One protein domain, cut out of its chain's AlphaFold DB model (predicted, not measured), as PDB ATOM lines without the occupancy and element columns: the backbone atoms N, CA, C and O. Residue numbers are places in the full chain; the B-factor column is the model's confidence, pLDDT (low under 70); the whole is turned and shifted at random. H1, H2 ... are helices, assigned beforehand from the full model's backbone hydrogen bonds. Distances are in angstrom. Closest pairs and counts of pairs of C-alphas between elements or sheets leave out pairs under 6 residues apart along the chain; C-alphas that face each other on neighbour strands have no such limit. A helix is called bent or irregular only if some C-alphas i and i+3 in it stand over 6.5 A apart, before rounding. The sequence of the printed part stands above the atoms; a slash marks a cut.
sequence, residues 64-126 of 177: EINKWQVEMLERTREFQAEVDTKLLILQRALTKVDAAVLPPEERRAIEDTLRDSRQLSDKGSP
ATOM      1  N   GLU A  64     103.152  92.064 167.883       72.06
ATOM      2  CA  GLU A  64     102.732  93.323 167.273       72.06
ATOM      3  C   GLU A  64     102.817  94.499 168.251       72.06
ATOM      4  O   GLU A  64     103.405  95.515 167.900       72.06
ATOM      5  N   ILE A  65     102.326  94.368 169.488       73.81
ATOM      6  CA  ILE A  65     102.346  95.457 170.481       73.81
ATOM      7  C   ILE A  65     103.786  95.838 170.829       73.81
ATOM      8  O   ILE A  65     104.130  97.016 170.831       73.81
ATOM      9  N   ASN A  66     104.651  94.843 171.036       72.38
ATOM     10  CA  ASN A  66     106.067  95.092 171.312       72.38
ATOM     11  C   ASN A  66     106.753  95.794 170.130       72.38
ATOM     12  O   ASN A  66     107.588  96.672 170.331       72.38
ATOM     13  N   LYS A  67     106.383  95.443 168.891       76.75
ATOM     14  CA  LYS A  67     106.888  96.113 167.687       76.75
ATOM     15  C   LYS A  67     106.441  97.576 167.627       76.75
ATOM     16  O   LYS A  67     107.274  98.439 167.373       76.75
ATOM     17  N   TRP A  68     105.166  97.854 167.900       79.38
ATOM     18  CA  TRP A  68     104.643  99.222 167.967       79.38
ATOM     19  C   TRP A  68     105.330 100.051 169.057       79.38
ATOM     20  O   TRP A  68     105.669 101.205 168.815       79.38
ATOM     21  N   GLN A  69     105.589  99.467 170.231       77.56
ATOM     22  CA  GLN A  69     106.320 100.137 171.312       77.56
ATOM     23  C   GLN A  69     107.743 100.516 170.894       77.56
ATOM     24  O   GLN A  69     108.172 101.644 171.125       77.56
ATOM     25  N   VAL A  70     108.468  99.597 170.251       80.75
ATOM     26  CA  VAL A  70     109.823  99.875 169.752       80.75
ATOM     27  C   VAL A  70     109.793 100.956 168.675       80.75
ATOM     28  O   VAL A  70     110.573 101.900 168.763       80.75
ATOM     29  N   GLU A  71     108.867 100.876 167.715       82.69
ATOM     30  CA  GLU A  71     108.732 101.898 166.669       82.69
ATOM     31  C   GLU A  71     108.441 103.281 167.273       82.69
ATOM     32  O   GLU A  71     109.055 104.273 166.885       82.69
ATOM     33  N   MET A  72     107.551 103.355 168.263       82.75
ATOM     34  CA  MET A  72     107.238 104.609 168.953       82.75
ATOM     35  C   MET A  72     108.436 105.161 169.725       82.75
ATOM     36  O   MET A  72     108.696 106.363 169.666       82.75
ATOM     37  N   LEU A  73     109.201 104.309 170.412       83.44
ATOM     38  CA  LEU A  73     110.420 104.723 171.110       83.44
ATOM     39  C   LEU A  73     111.497 105.227 170.140       83.44
ATOM     40  O   LEU A  73     112.166 106.220 170.428       83.44
ATOM     41  N   GLU A  74     111.655 104.578 168.986       85.12
ATOM     42  CA  GLU A  74     112.576 105.025 167.937       85.12
ATOM     43  C   GLU A  74     112.160 106.386 167.370       85.12
ATOM     44  O   GLU A  74     112.984 107.301 167.332       85.12
ATOM     45  N   ARG A  75     110.873 106.565 167.047       86.06
ATOM     46  CA  ARG A  75     110.324 107.860 166.601       86.06
ATOM     47  C   ARG A  75     110.529 108.955 167.640       86.06
ATOM     48  O   ARG A  75     110.898 110.074 167.308       86.06
ATOM     49  N   THR A  76     110.307 108.630 168.909       85.81
ATOM     50  CA  THR A  76     110.462 109.577 170.017       85.81
ATOM     51  C   THR A  76     111.910 110.051 170.139       85.81
ATOM     52  O   THR A  76     112.159 111.241 170.321       85.81
ATOM     53  N   ARG A  77     112.881 109.143 169.978       84.94
ATOM     54  CA  ARG A  77     114.310 109.494 169.953       84.94
ATOM     55  C   ARG A  77     114.677 110.355 168.750       84.94
ATOM     56  O   ARG A  77     115.472 111.279 168.895       84.94
ATOM     57  N   GLU A  78     114.106 110.066 167.586       88.88
ATOM     58  CA  GLU A  78     114.297 110.886 166.390       88.88
ATOM     59  C   GLU A  78     113.762 112.312 166.603       88.88
ATOM     60  O   GLU A  78     114.488 113.280 166.367       88.88
ATOM     61  N   PHE A  79     112.553 112.456 167.153       89.00
ATOM     62  CA  PHE A  79     111.983 113.765 167.479       89.00
ATOM     63  C   PHE A  79     112.783 114.518 168.542       89.00
ATOM     64  O   PHE A  79     112.994 115.721 168.391       89.00
ATOM     65  N   GLN A  80     113.273 113.832 169.580       87.94
ATOM     66  CA  GLN A  80     114.167 114.437 170.570       87.94
ATOM     67  C   GLN A  80     115.396 115.047 169.887       87.94
ATOM     68  O   GLN A  80     115.701 116.218 170.095       87.94
ATOM     69  N   ALA A  81     116.059 114.279 169.017       88.94
ATOM     70  CA  ALA A  81     117.246 114.742 168.309       88.94
ATOM     71  C   ALA A  81     116.951 115.945 167.394       88.94
ATOM     72  O   ALA A  81     117.761 116.875 167.297       88.94
ATOM     73  N   GLU A  82     115.790 115.957 166.734       90.81
ATOM     74  CA  GLU A  82     115.372 117.085 165.901       90.81
ATOM     75  C   GLU A  82     115.118 118.350 166.739       90.81
ATOM     76  O   GLU A  82     115.586 119.435 166.376       90.81
ATOM     77  N   VAL A  83     114.418 118.219 167.869       91.56
ATOM     78  CA  VAL A  83     114.139 119.331 168.790       91.56
ATOM     79  C   VAL A  83     115.433 119.890 169.375       91.56
ATOM     80  O   VAL A  83     115.645 121.102 169.311       91.56
ATOM     81  N   ASP A  84     116.334 119.028 169.850       89.56
ATOM     82  CA  ASP A  84     117.636 119.425 170.398       89.56
ATOM     83  C   ASP A  84     118.459 120.201 169.360       89.56
ATOM     84  O   ASP A  84     119.040 121.251 169.650       89.56
ATOM     85  N   THR A  85     118.454 119.733 168.108       92.94
ATOM     86  CA  THR A  85     119.155 120.398 167.003       92.94
ATOM     87  C   THR A  85     118.574 121.785 166.724       92.94
ATOM     88  O   THR A  85     119.321 122.753 166.552       92.94
ATOM     89  N   LYS A  86     117.243 121.916 166.696       92.50
ATOM     90  CA  LYS A  86     116.576 123.207 166.473       92.50
ATOM     91  C   LYS A  86     116.818 124.179 167.623       92.50
ATOM     92  O   LYS A  86     117.066 125.357 167.364       92.50
ATOM     93  N   LEU A  87     116.816 123.698 168.864       92.50
ATOM     94  CA  LEU A  87     117.092 124.509 170.050       92.50
ATOM     95  C   LEU A  87     118.541 125.018 170.044       92.50
ATOM     96  O   LEU A  87     118.776 126.205 170.270       92.50
ATOM     97  N   LEU A  88     119.505 124.176 169.661       92.12
ATOM     98  CA  LEU A  88     120.903 124.584 169.481       92.12
ATOM     99  C   LEU A  88     121.056 125.672 168.403       92.12
ATOM    100  O   LEU A  88     121.793 126.647 168.581       92.12
ATOM    101  N   ILE A  89     120.360 125.524 167.271       93.75
ATOM    102  CA  ILE A  89     120.359 126.534 166.203       93.75
ATOM    103  C   ILE A  89     119.744 127.843 166.709       93.75
ATOM    104  O   ILE A  89     120.309 128.909 166.448       93.75
ATOM    105  N   LEU A  90     118.642 127.772 167.460       92.69
ATOM    106  CA  LEU A  90     117.987 128.934 168.061       92.69
ATOM    107  C   LEU A  90     118.923 129.664 169.034       92.69
ATOM    108  O   LEU A  90     119.119 130.866 168.890       92.69
ATOM    109  N   GLN A  91     119.584 128.951 169.948       91.75
ATOM    110  CA  GLN A  91     120.587 129.518 170.862       91.75
ATOM    111  C   GLN A  91     121.711 130.233 170.110       91.75
ATOM    112  O   GLN A  91     122.132 131.343 170.459       91.75
ATOM    113  N   ARG A  92     122.186 129.624 169.021       92.62
ATOM    114  CA  ARG A  92     123.213 130.231 168.176       92.62
ATOM    115  C   ARG A  92     122.700 131.462 167.428       92.62
ATOM    116  O   ARG A  92     123.463 132.398 167.202       92.62
ATOM    117  N   ALA A  93     121.438 131.471 167.016       91.81
ATOM    118  CA  ALA A  93     120.825 132.631 166.383       91.81
ATOM    119  C   ALA A  93     120.665 133.781 167.389       91.81
ATOM    120  O   ALA A  93     121.089 134.896 167.097       91.81
ATOM    121  N   LEU A  94     120.164 133.497 168.594       91.00
ATOM    122  CA  LEU A  94     120.010 134.479 169.671       91.00
ATOM    123  C   LEU A  94     121.347 135.122 170.052       91.00
ATOM    124  O   LEU A  94     121.449 136.341 170.108       91.00
ATOM    125  N   THR A  95     122.403 134.322 170.215       90.38
ATOM    126  CA  THR A  95     123.749 134.846 170.522       90.38
ATOM    127  C   THR A  95     124.324 135.707 169.396       90.38
ATOM    128  O   THR A  95     125.000 136.699 169.665       90.38
ATOM    129  N   LYS A  96     124.040 135.378 168.129       90.81
ATOM    130  CA  LYS A  96     124.419 136.223 166.984       90.81
ATOM    131  C   LYS A  96     123.660 137.545 166.958       90.81
ATOM    132  O   LYS A  96     124.263 138.555 166.615       90.81
ATOM    133  N   VAL A  97     122.370 137.537 167.294       89.25
ATOM    134  CA  VAL A  97     121.560 138.761 167.373       89.25
ATOM    135  C   VAL A  97     122.021 139.637 168.536       89.25
ATOM    136  O   VAL A  97     122.178 140.838 168.348       89.25
ATOM    137  N   ASP A  98     122.339 139.047 169.693       87.00
ATOM    138  CA  ASP A  98     122.900 139.771 170.844       87.00
ATOM    139  C   ASP A  98     124.250 140.437 170.511       87.00
ATOM    140  O   ASP A  98     124.542 141.530 170.994       87.00
ATOM    141  N   ALA A  99     125.071 139.795 169.673       88.06
ATOM    142  CA  ALA A  99     126.349 140.341 169.214       88.06
ATOM    143  C   ALA A  99     126.215 141.352 168.059       88.06
ATOM    144  O   ALA A  99     127.173 142.068 167.755       88.06
ATOM    145  N   ALA A 100     125.062 141.405 167.388       89.38
ATOM    146  CA  ALA A 100     124.831 142.315 166.278       89.38
ATOM    147  C   ALA A 100     124.525 143.727 166.796       89.38
ATOM    148  O   ALA A 100     123.654 143.938 167.639       89.38
ATOM    149  N   VAL A 101     125.218 144.725 166.247       84.56
ATOM    150  CA  VAL A 101     124.912 146.133 166.518       84.56
ATOM    151  C   VAL A 101     123.735 146.538 165.634       84.56
ATOM    152  O   VAL A 101     123.915 146.930 164.483       84.56
ATOM    153  N   LEU A 102     122.526 146.381 166.168       85.50
ATOM    154  CA  LEU A 102     121.282 146.768 165.506       85.50
ATOM    155  C   LEU A 102     120.898 148.215 165.854       85.50
ATOM    156  O   LEU A 102     121.135 148.656 166.987       85.50
ATOM    157  N   PRO A 103     120.262 148.953 164.926       89.00
ATOM    158  CA  PRO A 103     119.601 150.210 165.241       89.00
ATOM    159  C   PRO A 103     118.611 150.037 166.408       89.00
ATOM    160  O   PRO A 103     117.940 149.004 166.507       89.00
ATOM    161  N   PRO A 104     118.470 151.035 167.299       83.94
ATOM    162  CA  PRO A 104     117.640 150.909 168.498       83.94
ATOM    163  C   PRO A 104     116.151 150.696 168.189       83.94
ATOM    164  O   PRO A 104     115.448 150.085 168.989       83.94
ATOM    165  N   GLU A 105     115.668 151.172 167.040       87.62
ATOM    166  CA  GLU A 105     114.281 150.979 166.598       87.62
ATOM    167  C   GLU A 105     114.007 149.522 166.202       87.62
ATOM    168  O   GLU A 105     113.040 148.925 166.674       87.62
ATOM    169  N   GLU A 106     114.903 148.916 165.418       86.50
ATOM    170  CA  GLU A 106     114.808 147.507 165.019       86.50
ATOM    171  C   GLU A 106     114.944 146.576 166.224       86.50
ATOM    172  O   GLU A 106     114.213 145.595 166.336       86.50
ATOM    173  N   ARG A 107     115.831 146.917 167.169       85.25
ATOM    174  CA  ARG A 107     116.028 146.132 168.390       85.25
ATOM    175  C   ARG A 107     114.776 146.095 169.264       85.25
ATOM    176  O   ARG A 107     114.439 145.027 169.761       85.25
ATOM    177  N   ARG A 108     114.077 147.224 169.413       86.12
ATOM    178  CA  ARG A 108     112.812 147.296 170.165       86.12
ATOM    179  C   ARG A 108     111.702 146.486 169.503       86.12
ATOM    180  O   ARG A 108     110.923 145.854 170.201       86.12
ATOM    181  N   ALA A 109     111.648 146.468 168.170       89.00
ATOM    182  CA  ALA A 109     110.631 145.716 167.436       89.00
ATOM    183  C   ALA A 109     110.746 144.193 167.630       89.00
ATOM    184  O   ALA A 109     109.741 143.490 167.555       89.00
ATOM    185  N   ILE A 110     111.956 143.682 167.884       89.00
ATOM    186  CA  ILE A 110     112.216 142.246 168.083       89.00
ATOM    187  C   ILE A 110     112.427 141.856 169.551       89.00
ATOM    188  O   ILE A 110     112.611 140.677 169.837       89.00
ATOM    189  N   GLU A 111     112.427 142.817 170.477       88.94
ATOM    190  CA  GLU A 111     112.807 142.606 171.879       88.94
ATOM    191  C   GLU A 111     111.902 141.591 172.587       88.94
ATOM    192  O   GLU A 111     112.407 140.680 173.245       88.94
ATOM    193  N   ASP A 112     110.587 141.688 172.386       90.19
ATOM    194  CA  ASP A 112     109.625 140.739 172.954       90.19
ATOM    195  C   ASP A 112     109.856 139.322 172.409       90.19
ATOM    196  O   ASP A 112     110.001 138.373 173.177       90.19
ATOM    197  N   THR A 113     110.025 139.180 171.090       88.94
ATOM    198  CA  THR A 113     110.313 137.888 170.449       88.94
ATOM    199  C   THR A 113     111.636 137.289 170.925       88.94
ATOM    200  O   THR A 113     111.735 136.074 171.114       88.94
ATOM    201  N   LEU A 114     112.666 138.118 171.127       88.38
ATOM    202  CA  LEU A 114     113.955 137.684 171.668       88.38
ATOM    203  C   LEU A 114     113.815 137.213 173.112       88.38
ATOM    204  O   LEU A 114     114.393 136.184 173.467       88.38
ATOM    205  N   ARG A 115     113.040 137.929 173.932       88.50
ATOM    206  CA  ARG A 115     112.770 137.544 175.320       88.50
ATOM    207  C   ARG A 115     112.049 136.201 175.384       88.50
ATOM    208  O   ARG A 115     112.499 135.320 176.113       88.50
ATOM    209  N   ASP A 116     110.998 136.026 174.592       89.75
ATOM    210  CA  ASP A 116     110.207 134.793 174.567       89.75
ATOM    211  C   ASP A 116     111.037 133.612 174.043       89.75
ATOM    212  O   ASP A 116     111.061 132.536 174.642       89.75
ATOM    213  N   SER A 117     111.818 133.832 172.979       88.44
ATOM    214  CA  SER A 117     112.735 132.822 172.433       88.44
ATOM    215  C   SER A 117     113.823 132.424 173.434       88.44
ATOM    216  O   SER A 117     114.221 131.260 173.482       88.44
ATOM    217  N   ARG A 118     114.302 133.373 174.250       87.38
ATOM    218  CA  ARG A 118     115.294 133.116 175.302       87.38
ATOM    219  C   ARG A 118     114.693 132.306 176.443       87.38
ATOM    220  O   ARG A 118     115.283 131.306 176.829       87.38
ATOM    221  N   GLN A 119     113.492 132.660 176.899       88.00
ATOM    222  CA  GLN A 119     112.768 131.868 177.897       88.00
ATOM    223  C   GLN A 119     112.522 130.433 177.421       88.00
ATOM    224  O   GLN A 119     112.672 129.497 178.202       88.00
ATOM    225  N   LEU A 120     112.165 130.247 176.147       83.56
ATOM    226  CA  LEU A 120     111.957 128.917 175.575       83.56
ATOM    227  C   LEU A 120     113.265 128.116 175.503       83.56
ATOM    228  O   LEU A 120     113.290 126.936 175.836       83.56
ATOM    229  N   SER A 121     114.355 128.768 175.098       84.50
ATOM    230  CA  SER A 121     115.687 128.165 175.050       84.50
ATOM    231  C   SER A 121     116.210 127.780 176.439       84.50
ATOM    232  O   SER A 121     116.816 126.720 176.582       84.50
ATOM    233  N   ASP A 122     115.998 128.627 177.449       83.12
ATOM    234  CA  ASP A 122     116.493 128.407 178.815       83.12
ATOM    235  C   ASP A 122     115.751 127.265 179.521       83.12
ATOM    236  O   ASP A 122     116.336 126.574 180.354       83.12
ATOM    237  N   LYS A 123     114.486 127.017 179.157       80.50
ATOM    238  CA  LYS A 123     113.716 125.853 179.629       80.50
ATOM    239  C   LYS A 123     114.252 124.514 179.098       80.50
ATOM    240  O   LYS A 123     113.931 123.480 179.673       80.50
ATOM    241  N   GLY A 124     115.091 124.531 178.061       77.56
ATOM    242  CA  GLY A 124     115.664 123.327 177.464       77.56
ATOM    243  C   GLY A 124     114.654 122.515 176.651       77.56
ATOM    244  O   GLY A 124     113.495 122.898 176.480       77.56
ATOM    245  N   SER A 125     115.116 121.397 176.091       76.25
ATOM    246  CA  SER A 125     114.232 120.461 175.407       76.25
ATOM    247  C   SER A 125     113.531 119.557 176.423       76.25
ATOM    248  O   SER A 125     114.156 119.113 177.388       76.25
ATOM    249  N   PRO A 126     112.237 119.253 176.225       75.12
ATOM    250  CA  PRO A 126     111.557 118.254 177.037       75.12
ATOM    251  C   PRO A 126     112.229 116.892 176.839       75.12
ATOM    252  O   PRO A 126     112.619 116.554 175.722       75.12
TER     253      PRO A 126
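AT A GLANCE: This is residues 64 to 126 of the 177 residues of an uncharacterized protein of Bremerella alba (UniProt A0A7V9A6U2). One long, nearly straight helix, H1, makes the length of the model, and a shorter helix, H2, folds back beside its second half, which gives a lopsided helical hairpin. The first part of H1, residues 64 to 79, sticks out alone beyond the body, and residues 99 to 106 stand free at the turn. The printed part has 63 residues with two named helices, H1 then H2, and no named strand; the class is all helix. The whole is extended, with a radius of gyration of the C-alphas of 17.5 A, and is a rod spanning 59 by 16 by 15 A.

IN THESE COORDINATES: H1 holds residues 64 to 99 and is 52.7 A long from first to last C-alpha, from C-alpha 64 at (102.732, 93.323, 167.273) to C-alpha 99 at (126.349, 140.341, 169.214). H2 holds residues 104 to 122 and is 24.8 A long, ending with C-alpha 122 at (116.493, 128.407, 178.815). H2 is irregular, with C-alphas 109 and 112 standing 7.5 A apart, and it has a kink of 49 degrees near residue 112.

HOW THE PARTS SIT: H1 and H2 form a helical hairpin and run opposite ways. Their lines stand at a shallow tilt of 33 degrees, only just short of steep, and the line of H2 is a rough one. They touch with residues 87 to 94 of H1 and residues 114 to 121 of H2 alone; the closest C-alphas are those of Leu 87 and Ser 121, 6.4 A apart. In H1 every O i to N i+4 pair is within hydrogen-bond range; in H2 13 of 15 are.

THE WHOLE: The two C-alphas farthest apart are those of Glu 64 and Pro 104, at 59.5 A. The link from H1 to H2 has 4 residues and is tight. The printed part has no cut. The mean pLDDT of the printed part is 86.3, and no printed residue is under 70.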